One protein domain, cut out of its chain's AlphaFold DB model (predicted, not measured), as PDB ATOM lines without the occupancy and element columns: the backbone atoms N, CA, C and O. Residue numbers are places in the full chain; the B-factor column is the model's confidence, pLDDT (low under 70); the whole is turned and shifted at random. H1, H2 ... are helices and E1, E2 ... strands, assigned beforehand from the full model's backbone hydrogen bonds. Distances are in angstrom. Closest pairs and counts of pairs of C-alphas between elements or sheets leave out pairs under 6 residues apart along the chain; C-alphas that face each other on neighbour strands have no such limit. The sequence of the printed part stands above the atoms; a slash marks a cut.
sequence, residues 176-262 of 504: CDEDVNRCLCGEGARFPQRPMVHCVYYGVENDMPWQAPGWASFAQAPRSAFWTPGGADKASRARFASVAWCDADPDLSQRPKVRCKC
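What this domain is: This is residues 176 to 262 of the 504 residues of the protein "Hypothetical protein" of Haptolina brevifila (UniProt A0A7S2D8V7). There is little regular structure here: mostly loops, with a short parallel strand pair, E2 and E3, and helix H1 toward one end, H2 near the middle, and loops of residues 227 to 262 reaching to the other end. The printed part has 87 residues, 17 of them in named elements, in the order E1, E2, H1, E3, H2, of mixed class. It is compact, radius of gyration of the C-alphas 13.0 A, spanning 38 by 26 by 23 A.

Where its parts are: Find C-alpha 182 at (-49.347, -4.108, 24.459); there E1 begins, residues 182 to 184, 6.2 A. E2 is residues 199 to 201, 7.0 A; H1, 204 to 207, 5.5 A; E3, 219 to 221, 6.8 A. H2, 223 to 226, 5.4 A, ends at (-48.475, -11.775, 38.907).

How they stand to each other: E1 is apart from E2, H1, E3 and H2, and pairs with no named strand; its residues 182 to 183 pair antiparallel with 176 to 177. E2 and E3 are parallel at 23 degrees, N 200 and O 219 being 3.0 A apart, within hydrogen-bond range. E2, H1, E3 form a strand-helix-strand unit, parallel neighbour strands with a helix between along the chain; its crossover is right-handed. The closest C-alphas of E2 and H2, Tyr 201 and Arg 223, are 5.2 A apart. Both helices are too short for an O i to N i+4 pair; each has its 1 O i to N i+3 pair within range.

The domain as a whole: The farthest C-alphas, Gly 214 and Ala 238, are 38.5 A apart. The printed part has no cut; links E1 to E2 and H1 to E3 are long. Residues 211 to 216 have pLDDT under 70.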
ATOM      1  N   CYS A 176     -51.480  -1.069  30.123       91.19
ATOM      2  CA  CYS A 176     -51.577  -0.978  28.675       91.19
ATOM      3  C   CYS A 176     -50.574   0.041  28.137       91.19
ATOM      4  O   CYS A 176     -50.635   1.216  28.491       91.19
ATOM      5  N   ASP A 177     -49.694  -0.406  27.249       91.56
ATOM      6  CA  ASP A 177     -49.046   0.480  26.292       91.56
ATOM      7  C   ASP A 177     -50.030   0.719  25.144       91.56
ATOM      8  O   ASP A 177     -50.271  -0.161  24.312       91.56
ATOM      9  N   GLU A 178     -50.651   1.893  25.145       87.69
ATOM     10  CA  GLU A 178     -51.668   2.255  24.159       87.69
ATOM     11  C   GLU A 178     -51.068   2.706  22.823       87.69
ATOM     12  O   GLU A 178     -51.816   2.866  21.863       87.69
ATOM     13  N   ASP A 179     -49.752   2.900  22.715       85.69
ATOM     14  CA  ASP A 179     -49.148   3.302  21.444       85.69
ATOM     15  C   ASP A 179     -49.105   2.087  20.492       85.69
ATOM     16  O   ASP A 179     -49.491   2.151  19.319       85.69
ATOM     17  N   VAL A 180     -48.747   0.919  21.036       82.62
ATOM     18  CA  VAL A 180     -48.627  -0.352  20.294       82.62
ATOM     19  C   VAL A 180     -49.591  -1.446  20.762       82.62
ATOM     20  O   VAL A 180     -49.446  -2.602  20.368       82.62
ATOM     21  N   ASN A 181     -50.586  -1.094  21.580       84.62
ATOM     22  CA  ASN A 181     -51.588  -2.016  22.117       84.62
ATOM     23  C   ASN A 181     -50.960  -3.247  22.802       84.62
ATOM     24  O   ASN A 181     -51.257  -4.396  22.463       84.62
ATOM     25  N   ARG A 182     -50.041  -3.023  23.748       88.94
ATOM     26  CA  ARG A 182     -49.347  -4.108  24.459       88.94
ATOM     27  C   ARG A 182     -49.744  -4.187  25.918       88.94
ATOM     28  O   ARG A 182     -49.800  -3.183  26.617       88.94
ATOM     29  N   CYS A 183     -49.962  -5.409  26.392       92.25
ATOM     30  CA  CYS A 183     -50.186  -5.672  27.797       92.25
ATOM     31  C   CYS A 183     -48.884  -5.987  28.518       92.25
ATOM     32  O   CYS A 183     -48.211  -6.972  28.196       92.25
ATOM     33  N   LEU A 184     -48.567  -5.178  29.520       96.19
ATOM     34  CA  LEU A 184     -47.304  -5.194  30.237       96.19
ATOM     35  C   LEU A 184     -47.535  -5.279  31.747       96.19
ATOM     36  O   LEU A 184     -48.601  -4.942  32.255       96.19
ATOM     37  N   CYS A 185     -46.515  -5.705  32.482       97.25
ATOM     38  CA  CYS A 185     -46.534  -5.771  33.939       97.25
ATOM     39  C   CYS A 185     -46.748  -4.409  34.608       97.25
ATOM     40  O   CYS A 185     -47.415  -4.342  35.639       97.25
ATOM     41  N   GLY A 186     -46.234  -3.335  34.010       95.88
ATOM     42  CA  GLY A 186     -46.488  -1.974  34.464       95.88
ATOM     43  C   GLY A 186     -45.619  -1.494  35.621       95.88
ATOM     44  O   GLY A 186     -44.725  -2.190  36.105       95.88
ATOM     45  N   GLU A 187     -45.877  -0.258  36.032       93.94
ATOM     46  CA  GLU A 187     -45.140   0.416  37.098       93.94
ATOM     47  C   GLU A 187     -45.236  -0.337  38.438       93.94
ATOM     48  O   GLU A 187     -46.222  -1.011  38.735       93.94
ATOM     49  N   GLY A 188     -44.178  -0.257  39.247       90.94
ATOM     50  CA  GLY A 188     -44.090  -0.936  40.544       90.94
ATOM     51  C   GLY A 188     -43.670  -2.410  40.480       90.94
ATOM     52  O   GLY A 188     -43.316  -2.974  41.517       90.94
ATOM     53  N   ALA A 189     -43.648  -3.024  39.291       95.81
ATOM     54  CA  ALA A 189     -43.015  -4.322  39.057       95.81
ATOM     55  C   ALA A 189     -41.493  -4.191  38.884       95.81
ATOM     56  O   ALA A 189     -40.993  -3.166  38.420       95.81
ATOM     57  N   ARG A 190     -40.740  -5.264  39.164       95.69
ATOM     58  CA  ARG A 190     -39.289  -5.301  38.889       95.69
ATOM     59  C   ARG A 190     -38.989  -5.221  37.393       95.69
ATOM     60  O   ARG A 190     -37.979  -4.642  37.004       95.69
ATOM     61  N   PHE A 191     -39.863  -5.796  36.566       96.00
ATOM     62  CA  PHE A 191     -39.763  -5.765  35.107       96.00
ATOM     63  C   PHE A 191     -41.032  -5.148  34.492       96.00
ATOM     64  O   PHE A 191     -41.876  -5.883  33.979       96.00
ATOM     65  N   PRO A 192     -41.188  -3.808  34.501       96.06
ATOM     66  CA  PRO A 192     -42.412  -3.142  34.038       96.06
ATOM     67  C   PRO A 192     -42.785  -3.444  32.587       96.06
ATOM     68  O   PRO A 192     -43.957  -3.594  32.259       96.06
ATOM     69  N   GLN A 193     -41.777  -3.590  31.728       94.56
ATOM     70  CA  GLN A 193     -41.930  -3.867  30.297       94.56
ATOM     71  C   GLN A 193     -42.109  -5.364  29.988       94.56
ATOM     72  O   GLN A 193     -42.156  -5.762  28.824       94.56
ATOM     73  N   ARG A 194     -42.185  -6.229  31.013       95.94
ATOM     74  CA  ARG A 194     -42.439  -7.656  30.802       95.94
ATOM     75  C   ARG A 194     -43.879  -7.847  30.317       95.94
ATOM     76  O   ARG A 194     -44.793  -7.312  30.943       95.94
ATOM     77  N   PRO A 195     -44.111  -8.637  29.260       95.19
ATOM     78  CA  PRO A 195     -45.454  -8.876  28.766       95.19
ATOM     79  C   PRO A 195     -46.337  -9.629  29.758       95.19
ATOM     80  O   PRO A 195     -45.891 -10.516  30.491       95.19
ATOM     81  N   MET A 196     -47.626  -9.322  29.699       94.12
ATOM     82  CA  MET A 196     -48.708 -10.053  30.357       94.12
ATOM     83  C   MET A 196     -49.711 -10.598  29.334       94.12
ATOM     84  O   MET A 196     -50.917 -10.655  29.576       94.12
ATOM     85  N   VAL A 197     -49.214 -11.009  28.165       89.38
ATOM     86  CA  VAL A 197     -50.045 -11.535  27.079       89.38
ATOM     87  C   VAL A 197     -50.759 -12.800  27.540       89.38
ATOM     88  O   VAL A 197     -50.132 -13.732  28.048       89.38
ATOM     89  N   HIS A 198     -52.078 -12.831  27.341       86.94
ATOM     90  CA  HIS A 198     -52.946 -13.956  27.700       86.94
ATOM     91  C   HIS A 198     -52.855 -14.346  29.187       86.94
ATOM     92  O   HIS A 198     -52.992 -15.514  29.550       86.94
ATOM     93  N   CYS A 199     -52.642 -13.364  30.057       91.81
ATOM     94  CA  CYS A 199     -52.708 -13.524  31.501       91.81
ATOM     95  C   CYS A 199     -53.821 -12.673  32.085       91.81
ATOM     96  O   CYS A 199     -54.054 -11.548  31.647       91.81
ATOM     97  N   VAL A 200     -54.485 -13.215  33.098       92.31
ATOM     98  CA  VAL A 200     -55.560 -12.530  33.807       92.31
ATOM     99  C   VAL A 200     -55.561 -12.950  35.269       92.31
ATOM    100  O   VAL A 200     -55.301 -14.108  35.588       92.31
ATOM    101  N   TYR A 201     -55.830 -12.015  36.176       94.69
ATOM    102  CA  TYR A 201     -56.006 -12.345  37.585       94.69
ATOM    103  C   TYR A 201     -57.483 -12.512  37.941       94.69
ATOM    104  O   TYR A 201     -58.363 -11.974  37.274       94.69
ATOM    105  N   TYR A 202     -57.759 -13.276  38.996       94.12
ATOM    106  CA  TYR A 202     -59.126 -13.453  39.487       94.12
ATOM    107  C   TYR A 202     -59.738 -12.119  39.923       94.12
ATOM    108  O   TYR A 202     -59.115 -11.390  40.697       94.12
ATOM    109  N   GLY A 203     -60.957 -11.827  39.466       90.50
ATOM    110  CA  GLY A 203     -61.662 -10.595  39.811       90.50
ATOM    111  C   GLY A 203     -61.228  -9.367  39.009       90.50
ATOM    112  O   GLY A 203     -61.531  -8.257  39.440       90.50
ATOM    113  N   VAL A 204     -60.521  -9.539  37.882       89.44
ATOM    114  CA  VAL A 204     -60.082  -8.445  36.991       89.44
ATOM    115  C   VAL A 204     -61.224  -7.508  36.592       89.44
ATOM    116  O   VAL A 204     -61.027  -6.305  36.469       89.44
ATOM    117  N   GLU A 205     -62.434  -8.045  36.460       85.62
ATOM    118  CA  GLU A 205     -63.653  -7.327  36.106       85.62
ATOM    119  C   GLU A 205     -64.052  -6.246  37.120       85.62
ATOM    120  O   GLU A 205     -64.761  -5.308  36.759       85.62
ATOM    121  N   ASN A 206     -63.585  -6.349  38.369       88.50
ATOM    122  CA  ASN A 206     -63.833  -5.336  39.396       88.50
ATOM    123  C   ASN A 206     -62.933  -4.108  39.227       88.50
ATOM    124  O   ASN A 206     -63.307  -3.011  39.633       88.50
ATOM    125  N   ASP A 207     -61.759  -4.290  38.621       86.94
ATOM    126  CA  ASP A 207     -60.766  -3.230  38.460       86.94
ATOM    127  C   ASP A 207     -60.860  -2.576  37.078       86.94
ATOM    128  O   ASP A 207     -60.480  -1.417  36.898       86.94
ATOM    129  N   MET A 208     -61.339  -3.317  36.074       84.69
ATOM    130  CA  MET A 208     -61.377  -2.844  34.698       84.69
ATOM    131  C   MET A 208     -62.419  -3.562  33.837       84.69
ATOM    132  O   MET A 208     -62.801  -4.695  34.132       84.69
ATOM    133  N   PRO A 209     -62.841  -2.956  32.712       74.88
ATOM    134  CA  PRO A 209     -63.753  -3.616  31.795       74.88
ATOM    135  C   PRO A 209     -63.144  -4.878  31.185       74.88
ATOM    136  O   PRO A 209     -62.251  -4.816  30.332       74.88
ATOM    137  N   TRP A 210     -63.663  -6.026  31.605       76.38
ATOM    138  CA  TRP A 210     -63.204  -7.327  31.154       76.38
ATOM    139  C   TRP A 210     -64.372  -8.170  30.656       76.38
ATOM    140  O   TRP A 210     -65.319  -8.449  31.386       76.38
ATOM    141  N   GLN A 211     -64.281  -8.621  29.407       68.19
ATOM    142  CA  GLN A 211     -65.178  -9.628  28.853       68.19
ATOM    143  C   GLN A 211     -64.316 -10.753  28.299       68.19
ATOM    144  O   GLN A 211     -63.472 -10.505  27.436       68.19
ATOM    145  N   ALA A 212     -64.514 -11.972  28.808       61.91
ATOM    146  CA  ALA A 212     -63.756 -13.138  28.378       61.91
ATOM    147  C   ALA A 212     -63.963 -13.362  26.868       61.91
ATOM    148  O   ALA A 212     -65.078 -13.700  26.455       61.91
ATOM    149  N   PRO A 213     -62.926 -13.189  26.029       58.41
ATOM    150  CA  PRO A 213     -63.030 -13.561  24.634       58.41
ATOM    151  C   PRO A 213     -63.045 -15.086  24.577       58.41
ATOM    152  O   PRO A 213     -62.048 -15.727  24.900       58.41
ATOM    153  N   GLY A 214     -64.169 -15.681  24.173       58.47
ATOM    154  CA  GLY A 214     -64.321 -17.141  24.104       58.47
ATOM    155  C   GLY A 214     -63.318 -17.849  23.178       58.47
ATOM    156  O   GLY A 214     -63.254 -19.073  23.183       58.47
ATOM    157  N   TRP A 215     -62.533 -17.092  22.403       60.19
ATOM    158  CA  TRP A 215     -61.507 -17.575  21.479       60.19
ATOM    159  C   TRP A 215     -60.095 -17.680  22.084       60.19
ATOM    160  O   TRP A 215     -59.240 -18.329  21.484       60.19
ATOM    161  N   ALA A 216     -59.820 -17.066  23.243       65.56
ATOM    162  CA  ALA A 216     -58.487 -17.068  23.852       65.56
ATOM    163  C   ALA A 216     -58.457 -17.778  25.208       65.56
ATOM    164  O   ALA A 216     -59.216 -17.466  26.124       65.56
ATOM    165  N   SER A 217     -57.490 -18.682  25.361       73.69
ATOM    166  CA  SER A 217     -57.131 -19.255  26.657       73.69
ATOM    167  C   SER A 217     -56.206 -18.301  27.406       73.69
ATOM    168  O   SER A 217     -55.135 -17.951  26.898       73.69
ATOM    169  N   PHE A 218     -56.602 -17.925  28.623       85.00
ATOM    170  CA  PHE A 218     -55.801 -17.104  29.528       85.00
ATOM    171  C   PHE A 218     -55.267 -17.946  30.683       85.00
ATOM    172  O   PHE A 218     -56.004 -18.741  31.270       85.00
ATOM    173  N   ALA A 219     -54.006 -17.730  31.049       91.38
ATOM    174  CA  ALA A 219     -53.491 -18.196  32.325       91.38
ATOM    175  C   ALA A 219     -54.141 -17.368  33.441       91.38
ATOM    176  O   ALA A 219     -53.989 -16.144  33.472       91.38
ATOM    177  N   GLN A 220     -54.874 -18.038  34.331       93.00
ATOM    178  CA  GLN A 220     -55.578 -17.399  35.439       93.00
ATOM    179  C   GLN A 220     -54.914 -17.725  36.773       93.00
ATOM    180  O   GLN A 220     -54.609 -18.888  37.040       93.00
ATOM    181  N   ALA A 221     -54.705 -16.716  37.613       96.56
ATOM    182  CA  ALA A 221     -54.138 -16.892  38.947       96.56
ATOM    183  C   ALA A 221     -54.560 -15.748  39.894       96.56
ATOM    184  O   ALA A 221     -55.093 -14.735  39.441       96.56
ATOM    185  N   PRO A 222     -54.310 -15.843  41.211       97.12
ATOM    186  CA  PRO A 222     -54.474 -14.698  42.103       97.12
ATOM    187  C   PRO A 222     -53.538 -13.546  41.709       97.12
ATOM    188  O   PRO A 222     -52.440 -13.783  41.204       97.12
ATOM    189  N   ARG A 223     -53.904 -12.295  42.023       95.69
ATOM    190  CA  ARG A 223     -53.071 -11.109  41.729       95.69
ATOM    191  C   ARG A 223     -51.634 -11.231  42.270       95.69
ATOM    192  O   ARG A 223     -50.688 -10.820  41.604       95.69
ATOM    193  N   SER A 224     -51.462 -11.891  43.420       96.00
ATOM    194  CA  SER A 224     -50.162 -12.159  44.066       96.00
ATOM    195  C   SER A 224     -49.256 -13.164  43.331       96.00
ATOM    196  O   SER A 224     -48.092 -13.355  43.701       96.00
ATOM    197  N   ALA A 225     -49.782 -13.853  42.312       97.62
ATOM    198  CA  ALA A 225     -48.995 -14.672  41.397       97.62
ATOM    199  C   ALA A 225     -48.373 -13.836  40.269       97.62
ATOM    200  O   ALA A 225     -47.342 -14.232  39.728       97.62
ATOM    201  N   PHE A 226     -48.963 -12.684  39.942       97.38
ATOM    202  CA  PHE A 226     -48.475 -11.775  38.907       97.38
ATOM    203  C   PHE A 226     -47.560 -10.695  39.480       97.38
ATOM    204  O   PHE A 226     -46.453 -10.540  38.975       97.38
ATOM    205  N   TRP A 227     -47.951 -10.058  40.588       97.00
ATOM    206  CA  TRP A 227     -47.142  -9.057  41.298       97.00
ATOM    207  C   TRP A 227     -46.888  -9.450  42.749       97.00
ATOM    208  O   TRP A 227     -47.733 -10.065  43.402       97.00
ATOM    209  N   THR A 228     -45.729  -9.067  43.274       96.19
ATOM    210  CA  THR A 228     -45.369  -9.291  44.672       96.19
ATOM    211  C   THR A 228     -46.172  -8.356  45.582       96.19
ATOM    212  O   THR A 228     -46.141  -7.138  45.391       96.19
ATOM    213  N   PRO A 229     -46.892  -8.888  46.590       93.50
ATOM    214  CA  PRO A 229     -47.587  -8.051  47.559       93.50
ATOM    215  C   PRO A 229     -46.611  -7.110  48.274       93.50
ATOM    216  O   PRO A 229     -45.571  -7.547  48.763       93.50
ATOM    217  N   GLY A 230     -46.958  -5.825  48.335       89.38
ATOM    218  CA  GLY A 230     -46.109  -4.797  48.941       89.38
ATOM    219  C   GLY A 230     -45.034  -4.210  48.020       89.38
ATOM    220  O   GLY A 230     -44.331  -3.315  48.470       89.38
ATOM    221  N   GLY A 231     -44.942  -4.654  46.758       91.62
ATOM    222  CA  GLY A 231     -44.051  -4.083  45.741       91.62
ATOM    223  C   GLY A 231     -42.861  -4.970  45.364       91.62
ATOM    224  O   GLY A 231     -42.549  -5.966  46.021       91.62
ATOM    225  N   ALA A 232     -42.185  -4.602  44.272       90.12
ATOM    226  CA  ALA A 232     -41.038  -5.335  43.732       90.12
ATOM    227  C   ALA A 232     -39.816  -5.387  44.669       90.12
ATOM    228  O   ALA A 232     -39.001  -6.304  44.569       90.12
ATOM    229  N   ASP A 233     -39.669  -4.436  45.597       91.56
ATOM    230  CA  ASP A 233     -38.582  -4.408  46.585       91.56
ATOM    231  C   ASP A 233     -38.681  -5.562  47.597       91.56
ATOM    232  O   ASP A 233     -37.659  -6.027  48.107       91.56
ATOM    233  N   LYS A 234     -39.902  -6.052  47.847       91.94
ATOM    234  CA  LYS A 234     -40.183  -7.215  48.700       91.94
ATOM    235  C   LYS A 234     -40.036  -8.547  47.972       91.94
ATOM    236  O   LYS A 234     -40.119  -9.599  48.609       91.94
ATOM    237  N   ALA A 235     -39.819  -8.536  46.656       90.50
ATOM    238  CA  ALA A 235     -39.620  -9.761  45.900       90.50
ATOM    239  C   ALA A 235     -38.350 -10.479  46.373       90.50
ATOM    240  O   ALA A 235     -37.287  -9.876  46.551       90.50
ATOM    241  N   SER A 236     -38.459 -11.797  46.564       91.00
ATOM    242  CA  SER A 236     -37.314 -12.621  46.947       91.00
ATOM    243  C   SER A 236     -36.171 -12.442  45.948       91.00
ATOM    244  O   SER A 236     -36.371 -12.499  44.735       91.00
ATOM    245  N   ARG A 237     -34.952 -12.266  46.461       93.00
ATOM    246  CA  ARG A 237     -33.712 -12.238  45.666       93.00
ATOM    247  C   ARG A 237     -32.972 -13.576  45.687       93.00
ATOM    248  O   ARG A 237     -31.868 -13.675  45.159       93.00
ATOM    249  N   ALA A 238     -33.556 -14.605  46.301       94.38
ATOM    250  CA  ALA A 238     -32.959 -15.931  46.327       94.38
ATOM    251  C   ALA A 238     -33.008 -16.572  44.932       94.38
ATOM    252  O   ALA A 238     -34.003 -16.456  44.206       94.38
ATOM    253  N   ARG A 239     -31.926 -17.266  44.561       94.75
ATOM    254  CA  ARG A 239     -31.870 -18.049  43.320       94.75
ATOM    255  C   ARG A 239     -32.912 -19.163  43.360       94.75
ATOM    256  O   ARG A 239     -33.165 -19.731  44.419       94.75
ATOM    257  N   PHE A 240     -33.514 -19.463  42.210       93.38
ATOM    258  CA  PHE A 240     -34.530 -20.516  42.044       93.38
ATOM    259  C   PHE A 240     -35.816 -20.360  42.877       93.38
ATOM    260  O   PHE A 240     -36.667 -21.252  42.856       93.38
ATOM    261  N   ALA A 241     -35.995 -19.235  43.578       95.19
ATOM    262  CA  ALA A 241     -37.187 -18.973  44.373       95.19
ATOM    263  C   ALA A 241     -38.455 -18.929  43.508       95.19
ATOM    264  O   ALA A 241     -38.410 -18.543  42.336       95.19
ATOM    265  N   SER A 242     -39.594 -19.288  44.108       96.19
ATOM    266  CA  SER A 242     -40.902 -19.070  43.490       96.19
ATOM    267  C   SER A 242     -41.343 -17.619  43.694       96.19
ATOM    268  O   SER A 242     -41.567 -17.193  44.827       96.19
ATOM    269  N   VAL A 243     -41.446 -16.853  42.608       96.88
ATOM    270  CA  VAL A 243     -41.681 -15.396  42.633       96.88
ATOM    271  C   VAL A 243     -42.853 -15.035  41.719       96.88
ATOM    272  O   VAL A 243     -43.245 -15.818  40.857       96.88
ATOM    273  N   ALA A 244     -43.475 -13.879  41.935       97.81
ATOM    274  CA  ALA A 244     -44.532 -13.392  41.060       97.81
ATOM    275  C   ALA A 244     -44.011 -13.144  39.626       97.81
ATOM    276  O   ALA A 244     -42.845 -12.794  39.446       97.81
ATOM    277  N   TRP A 245     -44.853 -13.343  38.604       97.69
ATOM    278  CA  TRP A 245     -44.457 -13.264  37.188       97.69
ATOM    279  C   TRP A 245     -43.726 -11.969  36.834       97.69
ATOM    280  O   TRP A 245     -42.685 -12.029  36.192       97.69
ATOM    281  N   CYS A 246     -44.229 -10.818  37.268       97.62
ATOM    282  CA  CYS A 246     -43.682  -9.506  36.938       97.62
ATOM    283  C   CYS A 246     -42.390  -9.162  37.690       97.62
ATOM    284  O   CYS A 246     -41.671  -8.244  37.292       97.62
ATOM    285  N   ASP A 247     -42.058  -9.935  38.728       97.06
ATOM    286  CA  ASP A 247     -40.903  -9.688  39.594       97.06
ATOM    287  C   ASP A 247     -39.817 -10.764  39.504       97.06
ATOM    288  O   ASP A 247     -38.708 -10.570  40.002       97.06
ATOM    289  N   ALA A 248     -40.116 -11.896  38.863       96.50
ATOM    290  CA  ALA A 248     -39.189 -13.009  38.720       96.50
ATOM    291  C   ALA A 248     -37.980 -12.620  37.858       96.50
ATOM    292  O   ALA A 248     -38.127 -12.170  36.721       96.50
ATOM    293  N   ASP A 249     -36.777 -12.803  38.383       94.50
ATOM    294  CA  ASP A 249     -35.542 -12.465  37.685       94.50
ATOM    295  C   ASP A 249     -35.003 -13.676  36.895       94.50
ATOM    296  O   ASP A 249     -34.703 -14.716  37.506       94.50
ATOM    297  N   PRO A 250     -34.884 -13.577  35.553       90.50
ATOM    298  CA  PRO A 250     -34.353 -14.662  34.736       90.50
ATOM    299  C   PRO A 250     -32.876 -14.961  35.031       90.50
ATOM    300  O   PRO A 250     -32.480 -16.119  34.921       90.50
ATOM    301  N   ASP A 251     -32.076 -13.985  35.465       91.44
ATOM    302  CA  ASP A 251     -30.646 -14.171  35.755       91.44
ATOM    303  C   ASP A 251     -30.414 -14.878  37.101       91.44
ATOM    304  O   ASP A 251     -29.360 -15.469  37.351       91.44
ATOM    305  N   LEU A 252     -31.432 -14.881  37.965       93.50
ATOM    306  CA  LEU A 252     -31.467 -15.667  39.202       93.50
ATOM    307  C   LEU A 252     -32.152 -17.031  39.020       93.50
ATOM    308  O   LEU A 252     -32.358 -17.750  40.005       93.50
ATOM    309  N   SER A 253     -32.524 -17.384  37.784       91.88
ATOM    310  CA  SER A 253     -33.247 -18.615  37.444       91.88
ATOM    311  C   SER A 253     -34.510 -18.820  38.291       91.88
ATOM    312  O   SER A 253     -34.840 -19.943  38.682       91.88
ATOM    313  N   GLN A 254     -35.201 -17.729  38.636       94.81
ATOM    314  CA  GLN A 254     -36.391 -17.779  39.482       94.81
ATOM    315  C   GLN A 254     -37.576 -18.420  38.753       94.81
ATOM    316  O   GLN A 254     -37.731 -18.317  37.535       94.81
ATOM    317  N   ARG A 255     -38.428 -19.106  39.520       94.94
ATOM    318  CA  ARG A 255     -39.597 -19.823  39.004       94.94
ATOM    319  C   ARG A 255     -40.832 -18.941  39.167       94.94
ATOM    320  O   ARG A 255     -41.281 -18.747  40.297       94.94
ATOM    321  N   PRO A 256     -41.407 -18.400  38.086       96.75
ATOM    322  CA  PRO A 256     -42.593 -17.582  38.228       96.75
ATOM    323  C   PRO A 256     -43.786 -18.453  38.652       96.75
ATOM    324  O   PRO A 256     -43.941 -19.579  38.174       96.75
ATOM    325  N   LYS A 257     -44.634 -17.940  39.550       97.25
ATOM    326  CA  LYS A 257     -45.850 -18.627  40.034       97.25
ATOM    327  C   LYS A 257     -46.874 -18.890  38.923       97.25
ATOM    328  O   LYS A 257     -47.670 -19.816  39.024       97.25
ATOM    329  N   VAL A 258     -46.843 -18.077  37.873       96.75
ATOM    330  CA  VAL A 258     -47.667 -18.166  36.661       96.75
ATOM    331  C   VAL A 258     -46.811 -17.735  35.471       96.75
ATOM    332  O   VAL A 258     -45.872 -16.964  35.648       96.75
ATOM    333  N   ARG A 259     -47.093 -18.232  34.264       95.56
ATOM    334  CA  ARG A 259     -46.382 -17.824  33.044       95.56
ATOM    335  C   ARG A 259     -47.336 -17.166  32.064       95.56
ATOM    336  O   ARG A 259     -48.364 -17.751  31.734       95.56
ATOM    337  N   CYS A 260     -46.953 -15.987  31.592       94.12
ATOM    338  CA  CYS A 260     -47.634 -15.297  30.504       94.12
ATOM    339  C   CYS A 260     -46.956 -15.587  29.173       94.12
ATOM    340  O   CYS A 260     -45.806 -16.036  29.133       94.12
ATOM    341  N   LYS A 261     -47.680 -15.346  28.079       92.44
ATOM    342  CA  LYS A 261     -47.085 -15.373  26.744       92.44
ATOM    343  C   LYS A 261     -46.207 -14.135  26.537       92.44
ATOM    344  O   LYS A 261     -46.387 -13.117  27.208       92.44
ATOM    345  N   CYS A 262     -45.266 -14.243  25.606       91.75
ATOM    346  CA  CYS A 262     -44.379 -13.154  25.214       91.75
ATOM    347  C   CYS A 262     -44.805 -12.562  23.867       91.75
ATOM    348  O   CYS A 262     -45.506 -13.219  23.097       91.75
TER     349      CYS A 262